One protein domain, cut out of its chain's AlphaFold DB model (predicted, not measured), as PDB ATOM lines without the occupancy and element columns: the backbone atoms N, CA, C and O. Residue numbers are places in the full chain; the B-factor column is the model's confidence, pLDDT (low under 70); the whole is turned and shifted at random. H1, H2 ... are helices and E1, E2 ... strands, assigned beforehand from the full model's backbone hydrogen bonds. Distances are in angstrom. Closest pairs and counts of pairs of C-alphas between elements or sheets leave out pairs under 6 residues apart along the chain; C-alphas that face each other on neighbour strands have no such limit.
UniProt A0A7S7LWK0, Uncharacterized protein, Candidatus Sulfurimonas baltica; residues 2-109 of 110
ATOM      1  N   SER A   2     151.003  73.685  89.288       56.00
ATOM      2  CA  SER A   2     150.490  74.047  87.942       56.00
ATOM      3  C   SER A   2     151.239  73.402  86.755       56.00
ATOM      4  O   SER A   2     150.596  73.029  85.789       56.00
ATOM      5  N   ALA A   3     152.556  73.173  86.853       62.00
ATOM      6  CA  ALA A   3     153.349  72.563  85.771       62.00
ATOM      7  C   ALA A   3     153.158  71.037  85.621       62.00
ATOM      8  O   ALA A   3     153.641  70.428  84.671       62.00
ATOM      9  N   ILE A   4     152.491  70.394  86.587       74.31
ATOM     10  CA  ILE A   4     152.211  68.953  86.544       74.31
ATOM     11  C   ILE A   4     150.979  68.693  85.670       74.31
ATOM     12  O   ILE A   4     151.036  67.810  84.826       74.31
ATOM     13  N   ILE A   5     149.922  69.512  85.794       83.69
ATOM     14  CA  ILE A   5     148.655  69.355  85.048       83.69
ATOM     15  C   ILE A   5     148.839  69.500  83.526       83.69
ATOM     16  O   ILE A   5     148.072  68.944  82.743       83.69
ATOM     17  N   ASP A   6     149.869  70.230  83.094       82.12
ATOM     18  CA  ASP A   6     150.162  70.444  81.674       82.12
ATOM     19  C   ASP A   6     150.575  69.150  80.965       82.12
ATOM     20  O   ASP A   6     150.306  68.996  79.777       82.12
ATOM     21  N   ARG A   7     151.138  68.191  81.710       85.06
ATOM     22  CA  ARG A   7     151.505  66.859  81.209       85.06
ATOM     23  C   ARG A   7     150.320  65.906  81.080       85.06
ATOM     24  O   ARG A   7     150.510  64.788  80.622       85.06
ATOM     25  N   TYR A   8     149.120  66.317  81.484       86.75
ATOM     26  CA  TYR A   8     147.926  65.483  81.412       86.75
ATOM     27  C   TYR A   8     147.064  65.840  80.198       86.75
ATOM     28  O   TYR A   8     146.822  67.022  79.930       86.75
ATOM     29  N   ILE A   9     146.578  64.834  79.473       86.88
ATOM     30  CA  ILE A   9     145.656  64.966  78.342       86.88
ATOM     31  C   ILE A   9     144.240  64.589  78.782       86.88
ATOM     32  O   ILE A   9     144.035  63.670  79.570       86.88
ATOM     33  N   ILE A  10     143.264  65.329  78.254       89.31
ATOM     34  CA  ILE A  10     141.843  64.996  78.353       89.31
ATOM     35  C   ILE A  10     141.561  63.955  77.264       89.31
ATOM     36  O   ILE A  10     141.677  64.281  76.083       89.31
ATOM     37  N   ASN A  11     141.256  62.712  77.647       83.88
ATOM     38  CA  ASN A  11     140.991  61.634  76.681       83.88
ATOM     39  C   ASN A  11     139.541  61.598  76.215       83.88
ATOM     40  O   ASN A  11     139.266  61.199  75.087       83.88
ATOM     41  N   ASN A  12     138.617  61.974  77.097       86.62
ATOM     42  CA  ASN A  12     137.206  61.959  76.769       86.62
ATOM     43  C   ASN A  12     136.881  63.161  75.866       86.62
ATOM     44  O   ASN A  12     137.086  64.316  76.246       86.62
ATOM     45  N   VAL A  13     136.381  62.854  74.668       85.06
ATOM     46  CA  VAL A  13     136.034  63.815  73.615       85.06
ATOM     47  C   VAL A  13     134.972  64.810  74.085       85.06
ATOM     48  O   VAL A  13     135.058  65.979  73.722       85.06
ATOM     49  N   GLU A  14     134.031  64.387  74.932       86.31
ATOM     50  CA  GLU A  14     132.955  65.237  75.463       86.31
ATOM     51  C   GLU A  14     133.496  66.384  76.322       86.31
ATOM     52  O   GLU A  14     132.990  67.505  76.281       86.31
ATOM     53  N   TYR A  15     134.571  66.125  77.069       88.88
ATOM     54  CA  TYR A  15     135.222  67.122  77.917       88.88
ATOM     55  C   TYR A  15     136.378  67.838  77.195       88.88
ATOM     56  O   TYR A  15     136.957  68.793  77.720       88.88
ATOM     57  N   ASP A  16     136.752  67.436  75.978       89.44
ATOM     58  CA  ASP A  16     137.812  68.113  75.232       89.44
ATOM     59  C   ASP A  16     137.280  69.323  74.453       89.44
ATOM     60  O   ASP A  16     136.975  69.260  73.263       89.44
ATOM     61  N   ARG A  17     137.296  70.491  75.108       89.56
ATOM     62  CA  ARG A  17     136.903  71.792  74.524       89.56
ATOM     63  C   ARG A  17     137.688  72.206  73.265       89.56
ATOM     64  O   ARG A  17     137.355  73.211  72.637       89.56
ATOM     65  N   ARG A  18     138.760  71.494  72.894       88.38
ATOM     66  CA  ARG A  18     139.515  71.735  71.649       88.38
ATOM     67  C   ARG A  18     138.828  71.111  70.431       88.38
ATOM     68  O   ARG A  18     139.064  71.564  69.308       88.38
ATOM     69  N   VAL A  19     138.014  70.074  70.633       90.56
ATOM     70  CA  VAL A  19     137.312  69.351  69.570       90.56
ATOM     71  C   VAL A  19     135.958  70.013  69.335       90.56
ATOM     72  O   VAL A  19     135.082  69.976  70.183       90.56
ATOM     73  N   LYS A  20     135.789  70.647  68.169       90.25
ATOM     74  CA  LYS A  20     134.528  71.318  67.789       90.25
ATOM     75  C   LYS A  20     133.558  70.443  66.996       90.25
ATOM     76  O   LYS A  20     132.414  70.823  66.827       90.25
ATOM     77  N   LEU A  21     134.065  69.359  66.415       92.25
ATOM     78  CA  LEU A  21     133.301  68.418  65.601       92.25
ATOM     79  C   LEU A  21     133.782  67.016  65.953       92.25
ATOM     80  O   LEU A  21     134.985  66.726  65.797       92.25
ATOM     81  N   THR A  22     132.856  66.176  66.394       92.38
ATOM     82  CA  THR A  22     133.088  64.762  66.689       92.38
ATOM     83  C   THR A  22     133.394  63.984  65.403       92.38
ATOM     84  O   THR A  22     133.489  64.542  64.299       92.38
ATOM     85  N   VAL A  23     133.677  62.688  65.526       91.31
ATOM     86  CA  VAL A  23     133.885  61.838  64.345       91.31
ATOM     87  C   VAL A  23     132.550  61.610  63.636       91.31
ATOM     88  O   VAL A  23     132.500  61.579  62.406       91.31
ATOM     89  N   GLU A  24     131.489  61.512  64.421       92.88
ATOM     90  CA  GLU A  24     130.102  61.317  64.039       92.88
ATOM     91  C   GLU A  24     129.599  62.543  63.273       92.88
ATOM     92  O   GLU A  24     129.194  62.394  62.120       92.88
ATOM     93  N   ASP A  25     129.798  63.753  63.812       93.50
ATOM     94  CA  ASP A  25     129.416  65.012  63.151       93.50
ATOM     95  C   ASP A  25     130.064  65.125  61.767       93.50
ATOM     96  O   ASP A  25     129.442  65.509  60.781       93.50
ATOM     97  N   LYS A  26     131.349  64.764  61.653       94.12
ATOM     98  CA  LYS A  26     132.071  64.835  60.370       94.12
ATOM     99  C   LYS A  26     131.513  63.856  59.343       94.12
ATOM    100  O   LYS A  26     131.546  64.166  58.151       94.12
ATOM    101  N   LYS A  27     131.058  62.676  59.778       94.88
ATOM    102  CA  LYS A  27     130.409  61.696  58.897       94.88
ATOM    103  C   LYS A  27     129.060  62.232  58.434       94.88
ATOM    104  O   LYS A  27     128.817  62.236  57.232       94.88
ATOM    105  N   GLU A  28     128.252  62.742  59.358       95.19
ATOM    106  CA  GLU A  28     126.942  63.327  59.068       95.19
ATOM    107  C   GLU A  28     127.054  64.495  58.081       95.19
ATOM    108  O   GLU A  28     126.474  64.442  56.998       95.19
ATOM    109  N   ILE A  29     127.915  65.476  58.371       95.25
ATOM    110  CA  ILE A  29     128.218  66.615  57.491       95.25
ATOM    111  C   ILE A  29     128.566  66.151  56.073       95.25
ATOM    112  O   ILE A  29     128.146  66.762  55.089       95.25
ATOM    113  N   LYS A  30     129.360  65.081  55.943       94.38
ATOM    114  CA  LYS A  30     129.776  64.559  54.638       94.38
ATOM    115  C   LYS A  30     128.616  63.906  53.886       94.38
ATOM    116  O   LYS A  30     128.527  64.093  52.673       94.38
ATOM    117  N   THR A  31     127.767  63.152  54.579       94.94
ATOM    118  CA  THR A  31     126.584  62.497  54.002       94.94
ATOM    119  C   THR A  31     125.569  63.535  53.534       94.94
ATOM    120  O   THR A  31     125.263  63.602  52.348       94.94
ATOM    121  N   VAL A  32     125.171  64.432  54.431       94.12
ATOM    122  CA  VAL A  32     124.168  65.474  54.194       94.12
ATOM    123  C   VAL A  32     124.596  66.441  53.084       94.12
ATOM    124  O   VAL A  32     123.797  66.824  52.228       94.12
ATOM    125  N   TYR A  33     125.885  66.798  53.033       93.44
ATOM    126  CA  TYR A  33     126.420  67.608  51.937       93.44
ATOM    127  C   TYR A  33     126.417  66.860  50.595       93.44
ATOM    128  O   TYR A  33     126.185  67.468  49.552       93.44
ATOM    129  N   LYS A  34     126.686  65.547  50.597       93.56
ATOM    130  CA  LYS A  34     126.662  64.715  49.382       93.56
ATOM    131  C   LYS A  34     125.242  64.562  48.833       93.56
ATOM    132  O   LYS A  34     125.077  64.504  47.620       93.56
ATOM    133  N   GLU A  35     124.251  64.519  49.713       93.50
ATOM    134  CA  GLU A  35     122.825  64.470  49.371       93.50
ATOM    135  C   GLU A  35     122.284  65.822  48.884       93.50
ATOM    136  O   GLU A  35     121.193  65.885  48.327       93.50
ATOM    137  N   GLY A  36     123.055  66.905  49.044       91.69
ATOM    138  CA  GLY A  36     122.681  68.237  48.572       91.69
ATOM    139  C   GLY A  36     121.626  68.933  49.433       91.69
ATOM    140  O   GLY A  36     121.075  69.936  48.995       91.69
ATOM    141  N   ILE A  37     121.365  68.427  50.642       91.38
ATOM    142  CA  ILE A  37     120.333  68.951  51.551       91.38
ATOM    143  C   ILE A  37     120.724  70.336  52.076       91.38
ATOM    144  O   ILE A  37     119.909  71.252  52.067       91.38
ATOM    145  N   PHE A  38     121.977  70.490  52.513       93.62
ATOM    146  CA  PHE A  38     122.495  71.748  53.046       93.62
ATOM    147  C   PHE A  38     123.794  72.162  52.361       93.62
ATOM    148  O   PHE A  38     124.688  71.358  52.071       93.62
ATOM    149  N   SER A  39     123.940  73.467  52.167       94.81
ATOM    150  CA  SER A  39     125.182  74.094  51.748       94.81
ATOM    151  C   SER A  39     126.223  74.093  52.875       94.81
ATOM    152  O   SER A  39     125.935  73.969  54.064       94.81
ATOM    153  N   GLN A  40     127.488  74.332  52.516       95.06
ATOM    154  CA  GLN A  40     128.571  74.463  53.504       95.06
ATOM    155  C   GLN A  40     128.377  75.640  54.475       95.06
ATOM    156  O   GLN A  40     129.061  75.678  55.496       95.06
ATOM    157  N   ARG A  41     127.554  76.639  54.123       95.88
ATOM    158  CA  ARG A  41     127.268  77.789  54.994       95.88
ATOM    159  C   ARG A  41     126.216  77.431  56.033       95.88
ATOM    160  O   ARG A  41     126.473  77.642  57.207       95.88
ATOM    161  N   GLU A  42     125.132  76.793  55.612       96.06
ATOM    162  CA  GLU A  42     124.088  76.314  56.524       96.06
ATOM    163  C   GLU A  42     124.662  75.307  57.526       96.06
ATOM    164  O   GLU A  42     124.479  75.456  58.727       96.06
ATOM    165  N   LEU A  43     125.491  74.361  57.068       95.94
ATOM    166  CA  LEU A  43     126.191  73.433  57.967       95.94
ATOM    167  C   LEU A  43     127.131  74.154  58.949       95.94
ATOM    168  O   LEU A  43     127.328  73.707  60.072       95.94
ATOM    169  N   ALA A  44     127.734  75.273  58.549       96.88
ATOM    170  CA  ALA A  44     128.594  76.044  59.442       96.88
ATOM    171  C   ALA A  44     127.784  76.729  60.557       96.88
ATOM    172  O   ALA A  44     128.250  76.786  61.693       96.88
ATOM    173  N   GLU A  45     126.581  77.201  60.235       96.31
ATOM    174  CA  GLU A  45     125.651  77.816  61.184       96.31
ATOM    175  C   GLU A  45     125.060  76.773  62.142       96.31
ATOM    176  O   GLU A  45     125.129  76.971  63.353       96.31
ATOM    177  N   ILE A  46     124.598  75.627  61.624       94.94
ATOM    178  CA  ILE A  46     124.025  74.522  62.417       94.94
ATOM    179  C   ILE A  46     125.015  74.025  63.477       94.94
ATOM    180  O   ILE A  46     124.673  73.924  64.652       94.94
ATOM    181  N   TYR A  47     126.262  73.756  63.081       94.38
ATOM    182  CA  TYR A  47     127.288  73.252  64.000       94.38
ATOM    183  C   TYR A  47     128.072  74.373  64.708       94.38
ATOM    184  O   TYR A  47     129.028  74.089  65.427       94.38
ATOM    185  N   ASN A  48     127.713  75.647  64.500       95.19
ATOM    186  CA  ASN A  48     128.398  76.821  65.055       95.19
ATOM    187  C   ASN A  48     129.936  76.793  64.869       95.19
ATOM    188  O   ASN A  48     130.737  77.040  65.780       95.19
ATOM    189  N   VAL A  49     130.378  76.460  63.655       95.50
ATOM    190  CA  VAL A  49     131.795  76.389  63.276       95.50
ATOM    191  C   VAL A  49     132.079  77.252  62.058       95.50
ATOM    192  O   VAL A  49     131.198  77.681  61.328       95.50
ATOM    193  N   SER A  50     133.358  77.500  61.780       95.56
ATOM    194  CA  SER A  50     133.717  78.185  60.539       95.56
ATOM    195  C   SER A  50     133.381  77.323  59.316       95.56
ATOM    196  O   SER A  50     133.628  76.113  59.311       95.56
ATOM    197  N   ARG A  51     132.968  77.956  58.212       95.94
ATOM    198  CA  ARG A  51     132.815  77.287  56.903       95.94
ATOM    199  C   ARG A  51     134.066  76.498  56.494       95.94
ATOM    200  O   ARG A  51     133.976  75.445  55.864       95.94
ATOM    201  N   ARG A  52     135.259  76.990  56.848       95.25
ATOM    202  CA  ARG A  52     136.519  76.304  56.538       95.25
ATOM    203  C   ARG A  52     136.646  74.975  57.292       95.25
ATOM    204  O   ARG A  52     137.170  74.025  56.716       95.25
ATOM    205  N   SER A  53     136.132  74.889  58.520       94.88
ATOM    206  CA  SER A  53     136.057  73.638  59.285       94.88
ATOM    207  C   SER A  53     135.181  72.605  58.576       94.88
ATOM    208  O   SER A  53     135.620  71.473  58.391       94.88
ATOM    209  N   ILE A  54     134.001  73.013  58.093       96.62
ATOM    210  CA  ILE A  54     133.104  72.154  57.300       96.62
ATOM    211  C   ILE A  54     133.800  71.662  56.028       96.62
ATOM    212  O   ILE A  54     133.801  70.473  55.720       96.62
ATOM    213  N   GLN A  55     134.488  72.553  55.313       95.44
ATOM    214  CA  GLN A  55     135.229  72.173  54.110       95.44
ATOM    215  C   GLN A  55     136.320  71.125  54.388       95.44
ATOM    216  O   GLN A  55     136.549  70.250  53.551       95.44
ATOM    217  N   PHE A  56     136.990  71.212  55.539       95.00
ATOM    218  CA  PHE A  56     137.967  70.212  55.965       95.00
ATOM    219  C   PHE A  56     137.330  68.890  56.398       95.00
ATOM    220  O   PHE A  56     137.960  67.850  56.215       95.00
ATOM    221  N   ALA A  57     136.109  68.915  56.937       93.75
ATOM    222  CA  ALA A  57     135.348  67.705  57.238       93.75
ATOM    223  C   ALA A  57     134.936  66.966  55.951       93.75
ATOM    224  O   ALA A  57     135.112  65.754  55.853       93.75
ATOM    225  N   ILE A  58     134.472  67.701  54.935       93.56
ATOM    226  CA  ILE A  58     134.038  67.132  53.649       93.56
ATOM    227  C   ILE A  58     135.228  66.602  52.833       93.56
ATOM    228  O   ILE A  58     135.166  65.504  52.279       93.56
ATOM    229  N   SER A  59     136.313  67.381  52.733       91.81
ATOM    230  CA  SER A  59     137.484  67.056  51.906       91.81
ATOM    231  C   SER A  59     138.768  67.078  52.731       91.81
ATOM    232  O   SER A  59     139.339  68.130  53.037       91.81
ATOM    233  N   THR A  60     139.262  65.880  53.035       90.50
ATOM    234  CA  THR A  60     140.510  65.678  53.778       90.50
ATOM    235  C   THR A  60     141.739  66.109  52.975       90.50
ATOM    236  O   THR A  60     142.720  66.562  53.564       90.50
ATOM    237  N   ASP A  61     141.688  66.078  51.642       94.12
ATOM    238  CA  ASP A  61     142.793  66.529  50.787       94.12
ATOM    239  C   ASP A  61     143.039  68.033  50.912       94.12
ATOM    240  O   ASP A  61     144.184  68.480  50.995       94.12
ATOM    241  N   LYS A  62     141.972  68.832  51.051       93.00
ATOM    242  CA  LYS A  62     142.100  70.272  51.330       93.00
ATOM    243  C   LYS A  62     142.751  70.535  52.684       93.00
ATOM    244  O   LYS A  62     143.500  71.506  52.814       93.00
ATOM    245  N   LEU A  63     142.482  69.689  53.679       93.94
ATOM    246  CA  LEU A  63     143.144  69.758  54.980       93.94
ATOM    247  C   LEU A  63     144.633  69.407  54.857       93.94
ATOM    248  O   LEU A  63     145.468  70.151  55.371       93.94
ATOM    249  N   LYS A  64     144.973  68.326  54.143       95.50
ATOM    250  CA  LYS A  64     146.367  67.922  53.882       95.50
ATOM    251  C   LYS A  64     147.144  69.026  53.162       95.50
ATOM    252  O   LYS A  64     148.170  69.473  53.668       95.50
ATOM    253  N   ALA A  65     146.607  69.552  52.061       95.00
ATOM    254  CA  ALA A  65     147.225  70.639  51.305       95.00
ATOM    255  C   ALA A  65     147.404  71.912  52.152       95.00
ATOM    256  O   ALA A  65     148.407  72.611  52.035       95.00
ATOM    257  N   ASN A  66     146.452  72.224  53.040       93.69
ATOM    258  CA  ASN A  66     146.584  73.368  53.940       93.69
ATOM    259  C   ASN A  66     147.701  73.179  54.978       93.69
ATOM    260  O   ASN A  66     148.440  74.126  55.241       93.69
ATOM    261  N   LYS A  67     147.844  71.968  55.536       93.06
ATOM    262  CA  LYS A  67     148.948  71.629  56.445       93.06
ATOM    263  C   LYS A  67     150.301  71.729  55.738       93.06
ATOM    264  O   LYS A  67     151.205  72.345  56.292       93.06
ATOM    265  N   GLN A  68     150.395  71.219  54.511       95.25
ATOM    266  CA  GLN A  68     151.609  71.279  53.695       95.25
ATOM    267  C   GLN A  68     152.045  72.728  53.429       95.25
ATOM    268  O   GLN A  68     153.142  73.122  53.807       95.25
ATOM    269  N   ARG A  69     151.137  73.574  52.925       93.06
ATOM    270  CA  ARG A  69     151.426  75.006  52.701       93.06
ATOM    271  C   ARG A  69     151.832  75.741  53.978       93.06
ATOM    272  O   ARG A  69     152.595  76.702  53.934       93.06
ATOM    273  N   ARG A  70     151.288  75.337  55.134       91.62
ATOM    274  CA  ARG A  70     151.684  75.904  56.430       91.62
ATOM    275  C   ARG A  70     153.112  75.506  56.808       91.62
ATOM    276  O   ARG A  70     153.796  76.339  57.394       91.62
ATOM    277  N   ALA A  71     153.526  74.277  56.507       92.81
ATOM    278  CA  ALA A  71     154.896  73.822  56.722       92.81
ATOM    279  C   ALA A  71     155.879  74.583  55.819       92.81
ATOM    280  O   ALA A  71     156.878  75.087  56.317       92.81
ATOM    281  N   GLU A  72     155.541  74.761  54.538       94.44
ATOM    282  CA  GLU A  72     156.371  75.474  53.552       94.44
ATOM    283  C   GLU A  72     156.551  76.962  53.882       94.44
ATOM    284  O   GLU A  72     157.667  77.468  53.895       94.44
ATOM    285  N   ARG A  73     155.457  77.678  54.179       91.88
ATOM    286  CA  ARG A  73     155.503  79.133  54.421       91.88
ATOM    287  C   ARG A  73     156.048  79.513  55.809       91.88
ATOM    288  O   ARG A  73     156.329  80.681  56.057       91.88
ATOM    289  N   GLY A  74     156.070  78.562  56.746       88.62
ATOM    290  CA  GLY A  74     156.288  78.818  58.169       88.62
ATOM    291  C   GLY A  74     155.070  79.393  58.918       88.62
ATOM    292  O   GLY A  74     154.055  79.820  58.360       88.62
ATOM    293  N   GLY A  75     155.126  79.366  60.250       84.31
ATOM    294  CA  GLY A  75     154.104  79.984  61.100       84.31
ATOM    295  C   GLY A  75     154.330  81.490  61.251       84.31
ATOM    296  O   GLY A  75     155.433  81.906  61.579       84.31
ATOM    297  N   SER A  76     153.282  82.304  61.089       84.88
ATOM    298  CA  SER A  76     153.325  83.732  61.444       84.88
ATOM    299  C   SER A  76     152.815  83.952  62.870       84.88
ATOM    300  O   SER A  76     151.827  83.338  63.280       84.88
ATOM    301  N   LYS A  77     153.469  84.854  63.609       87.06
ATOM    302  CA  LYS A  77     153.022  85.357  64.919       87.06
ATOM    303  C   LYS A  77     152.286  86.700  64.818       87.06
ATOM    304  O   LYS A  77     152.064  87.329  65.841       87.06
ATOM    305  N   GLN A  78     151.880  87.128  63.620       89.94
ATOM    306  CA  GLN A  78     151.217  88.423  63.393       89.94
ATOM    307  C   GLN A  78     150.007  88.663  64.312       89.94
ATOM    308  O   GLN A  78     149.804  89.778  64.771       89.94
ATOM    309  N   TYR A  79     149.234  87.616  64.613       89.38
ATOM    310  CA  TYR A  79     148.062  87.686  65.497       89.38
ATOM    311  C   TYR A  79     148.337  87.172  66.920       89.38
ATOM    312  O   TYR A  79     147.409  86.941  67.689       89.38
ATOM    313  N   TYR A  80     149.597  86.907  67.274       91.56
ATOM    314  CA  TYR A  80     149.939  86.354  68.581       91.56
ATOM    315  C   TYR A  80     149.918  87.445  69.655       91.56
ATOM    316  O   TYR A  80     150.769  88.332  69.664       91.56
ATOM    317  N   ASN A  81     148.998  87.323  70.611       95.44
ATOM    318  CA  ASN A  81     148.964  88.151  71.812       95.44
ATOM    319  C   ASN A  81     149.396  87.327  73.040       95.44
ATOM    320  O   ASN A  81     148.760  86.336  73.409       95.44
ATOM    321  N   LYS A  82     150.493  87.744  73.688       94.19
ATOM    322  CA  LYS A  82     151.075  87.050  74.851       94.19
ATOM    323  C   LYS A  82     150.126  87.018  76.050       94.19
ATOM    324  O   LYS A  82     150.092  86.012  76.762       94.19
ATOM    325  N   GLU A  83     149.390  88.095  76.288       95.69
ATOM    326  CA  GLU A  83     148.492  88.215  77.432       95.69
ATOM    327  C   GLU A  83     147.280  87.298  77.272       95.69
ATOM    328  O   GLU A  83     147.044  86.447  78.131       95.69
ATOM    329  N   GLN A  84     146.599  87.371  76.125       94.75
ATOM    330  CA  GLN A  84     145.456  86.503  75.814       94.75
ATOM    331  C   GLN A  84     145.839  85.020  75.842       94.75
ATOM    332  O   GLN A  84     145.108  84.186  76.382       94.75
ATOM    333  N   ASN A  85     147.023  84.681  75.319       93.31
ATOM    334  CA  ASN A  85     147.539  83.317  75.392       93.31
ATOM    335  C   ASN A  85     147.771  82.892  76.852       93.31
ATOM    336  O   ASN A  85     147.390  81.797  77.256       93.31
ATOM    337  N   SER A  86     148.347  83.770  77.676       93.81
ATOM    338  CA  SER A  86     148.586  83.479  79.094       93.81
ATOM    339  C   SER A  86     147.283  83.261  79.869       93.81
ATOM    340  O   SER A  86     147.220  82.347  80.693       93.81
ATOM    341  N   GLN A  87     146.249  84.063  79.600       95.56
ATOM    342  CA  GLN A  87     144.916  83.921  80.194       95.56
ATOM    343  C   GLN A  87     144.270  82.591  79.783       95.56
ATOM    344  O   GLN A  87     143.971  81.771  80.651       95.56
ATOM    345  N   THR A  88     144.211  82.306  78.478       92.88
ATOM    346  CA  THR A  88     143.691  81.037  77.936       92.88
ATOM    347  C   THR A  88     144.374  79.824  78.578       92.88
ATOM    348  O   THR A  88     143.720  78.871  79.001       92.88
ATOM    349  N   GLN A  89     145.700  79.861  78.734       91.62
ATOM    350  CA  GLN A  89     146.452  78.763  79.352       91.62
ATOM    351  C   GLN A  89     146.190  78.624  80.859       91.62
ATOM    352  O   GLN A  89     146.286  77.525  81.411       91.62
ATOM    353  N   ARG A  90     145.877  79.711  81.576       93.06
ATOM    354  CA  ARG A  90     145.449  79.635  82.985       93.06
ATOM    355  C   ARG A  90     144.071  78.983  83.093       93.06
ATOM    356  O   ARG A  90     143.915  78.059  83.890       93.06
ATOM    357  N   GLU A  91     143.121  79.399  82.265       94.12
ATOM    358  CA  GLU A  91     141.765  78.838  82.227       94.12
ATOM    359  C   GLU A  91     141.763  77.362  81.837       94.12
ATOM    360  O   GLU A  91     141.079  76.548  82.455       94.12
ATOM    361  N   HIS A  92     142.576  76.984  80.849       92.25
ATOM    362  CA  HIS A  92     142.699  75.593  80.432       92.25
ATOM    363  C   HIS A  92     143.235  74.701  81.563       92.25
ATOM    364  O   HIS A  92     142.706  73.616  81.808       92.25
ATOM    365  N   ARG A  93     144.238  75.176  82.312       91.44
ATOM    366  CA  ARG A  93     144.761  74.465  83.491       91.44
ATOM    367  C   ARG A  93     143.752  74.387  84.629       91.44
ATOM    368  O   ARG A  93     143.699  73.363  85.304       91.44
ATOM    369  N   LYS A  94     142.972  75.450  84.856       93.19
ATOM    370  CA  LYS A  94     141.889  75.456  85.850       93.19
ATOM    371  C   LYS A  94     140.856  74.381  85.511       93.19
ATOM    372  O   LYS A  94     140.586  73.528  86.344       93.19
ATOM    373  N   TYR A  95     140.416  74.342  84.258       93.12
ATOM    374  CA  TYR A  95     139.466  73.350  83.767       93.12
ATOM    375  C   TYR A  95     139.949  71.905  83.942       93.12
ATOM    376  O   TYR A  95     139.212  71.070  84.446       93.12
ATOM    377  N   LYS A  96     141.214  71.597  83.622       90.69
ATOM    378  CA  LYS A  96     141.764  70.250  83.874       90.69
ATOM    379  C   LYS A  96     141.712  69.848  85.351       90.69
ATOM    380  O   LYS A  96     141.481  68.684  85.655       90.69
ATOM    381  N   LYS A  97     141.938  70.793  86.268       90.69
ATOM    382  CA  LYS A  97     141.819  70.527  87.709       90.69
ATOM    383  C   LYS A  97     140.374  70.275  88.118       90.69
ATOM    384  O   LYS A  97     140.147  69.397  88.936       90.69
ATOM    385  N   GLU A  98     139.433  71.033  87.559       92.31
ATOM    386  CA  GLU A  98     137.996  70.834  87.785       92.31
ATOM    387  C   GLU A  98     137.565  69.442  87.302       92.31
ATOM    388  O   GLU A  98     136.940  68.714  88.061       92.31
ATOM    389  N   LEU A  99     137.998  69.018  86.109       91.69
ATOM    390  CA  LEU A  99     137.742  67.664  85.604       91.69
ATOM    391  C   LEU A  99     138.284  66.581  86.547       91.69
ATOM    392  O   LEU A  99     137.564  65.643  86.879       91.69
ATOM    393  N   LEU A 100     139.526  66.733  87.022       88.31
ATOM    394  CA  LEU A 100     140.130  65.785  87.960       88.31
ATOM    395  C   LEU A 100     139.382  65.752  89.303       88.31
ATOM    396  O   LEU A 100     139.197  64.682  89.873       88.31
ATOM    397  N   ALA A 101     138.931  66.910  89.796       89.38
ATOM    398  CA  ALA A 101     138.127  67.010  91.014       89.38
ATOM    399  C   ALA A 101     136.740  66.363  90.853       89.38
ATOM    400  O   ALA A 101     136.238  65.766  91.799       89.38
ATOM    401  N   CYS A 102     136.159  66.424  89.653       89.38
ATOM    402  CA  CYS A 102     134.927  65.720  89.294       89.38
ATOM    403  C   CYS A 102     135.132  64.215  89.024       89.38
ATOM    404  O   CYS A 102     134.173  63.536  88.671       89.38
ATOM    405  N   GLY A 103     136.352  63.684  89.172       85.81
ATOM    406  CA  GLY A 103     136.650  62.260  88.986       85.81
ATOM    407  C   GLY A 103     136.852  61.828  87.531       85.81
ATOM    408  O   GLY A 103     136.824  60.637  87.242       85.81
ATOM    409  N   ILE A 104     137.058  62.768  86.605       88.06
ATOM    410  CA  ILE A 104     137.297  62.455  85.191       88.06
ATOM    411  C   ILE A 104     138.773  62.110  84.986       88.06
ATOM    412  O   ILE A 104     139.672  62.862  85.377       88.06
ATOM    413  N   GLU A 105     139.028  60.976  84.337       81.75
ATOM    414  CA  GLU A 105     140.379  60.480  84.099       81.75
ATOM    415  C   GLU A 105     141.148  61.330  83.079       81.75
ATOM    416  O   GLU A 105     140.679  61.631  81.976       81.75
ATOM    417  N   LEU A 106     142.388  61.664  83.435       84.25
ATOM    418  CA  LEU A 106     143.350  62.314  82.554       84.25
ATOM    419  C   LEU A 106     144.584  61.419  82.414       84.25
ATOM    420  O   LEU A 106     145.133  60.951  83.411       84.25
ATOM    421  N   THR A 107     145.076  61.217  81.193       83.50
ATOM    422  CA  THR A 107     146.306  60.443  80.957       83.50
ATOM    423  C   THR A 107     147.525  61.332  81.058       83.50
ATOM    424  O   THR A 107     147.580  62.412  80.471       83.50
ATOM    425  N   ARG A 108     148.542  60.866  81.778       81.88
ATOM    426  CA  ARG A 108     149.845  61.522  81.795       81.88
ATOM    427  C   ARG A 108     150.619  61.154  80.530       81.88
ATOM    428  O   ARG A 108     150.798  59.978  80.236       81.88
ATOM    429  N   VAL A 109     151.101  62.162  79.818       76.75
ATOM    430  CA  VAL A 109     152.025  62.003  78.692       76.75
ATOM    431  C   VAL A 109     153.437  61.830  79.243       76.75
ATOM    432  O   VAL A 109     153.811  62.520  80.202       76.75
TER     433      VAL A 109
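This is residues 2 to 109 of the 110 residues of an uncharacterized protein of Candidatus Sulfurimonas baltica (UniProt A0A7S7LWK0). Two small lobes stand apart in an open frame with a hollow between them: in one, H2 and H3 pack near H4, and in the other the two-stranded antiparallel sheet E1 - E2 lies near H6, with H1 on H6. Two arms join the lobes: residues 11 to 22, with no named element, and the stretch from H5 to H6, in which residues 67 to 88 stand free. The printed part has 108 residues, with six named helices and two named strands in the order H1 E1 H2 H3 H4 H5 H6 E2, mostly helix. It is loose, with a radius of gyration of the C-alphas of 17.4 A and spans of 48 by 36 by 24 A.

E1, residues 8 to 10, and E2, residues 106 to 108, are antiparallel at 145 degrees, with N 9 and O 107, 2.8 A apart, within hydrogen-bond range. H6, residues 82 to 101, comes closest to E1 at the C-alphas of Ile 10 and Lys 96, 7.6 A. H1, residues 2 to 5, touches residues 93 to 97 of H6 alone, closest at the C-alphas of Ile 5 and Arg 93, 6.6 A. H4, residues 51 to 58, is the hub. H2, residues 23 to 34, touches H4 about perpendicular at 88 degrees, closest at the C-alphas of Lys 30 and Ile 58, 5.1 A. H3, residues 40 to 46, touches H4 at 76 degrees, about perpendicular, closest at the C-alphas of Ala 44 and Arg 51, 5.1 A. H5, residues 60 to 73, and H4 only just touch, only at the corner, with 3 pairs of C-alphas within 8 A, the closest those of Phe 56 and Leu 63, 5.3 A. H5 and H6 are apart. Every O i to N i+4 pair is within range in H2 to H6; H1 is too short for one.

H6 is 28.8 A long, H5 20.2 A and H2 16.9 A. C-alpha 2 is at (150.490, 74.047, 87.942) and C-alpha 108 at (149.845, 61.522, 81.795).

The C-alphas farthest apart, of Ser 2 and Gly 36, are 48.5 A apart. The printed part has no cut. The link E1 to H2 is long. Residues 2 to 3 are under 70 in pLDDT.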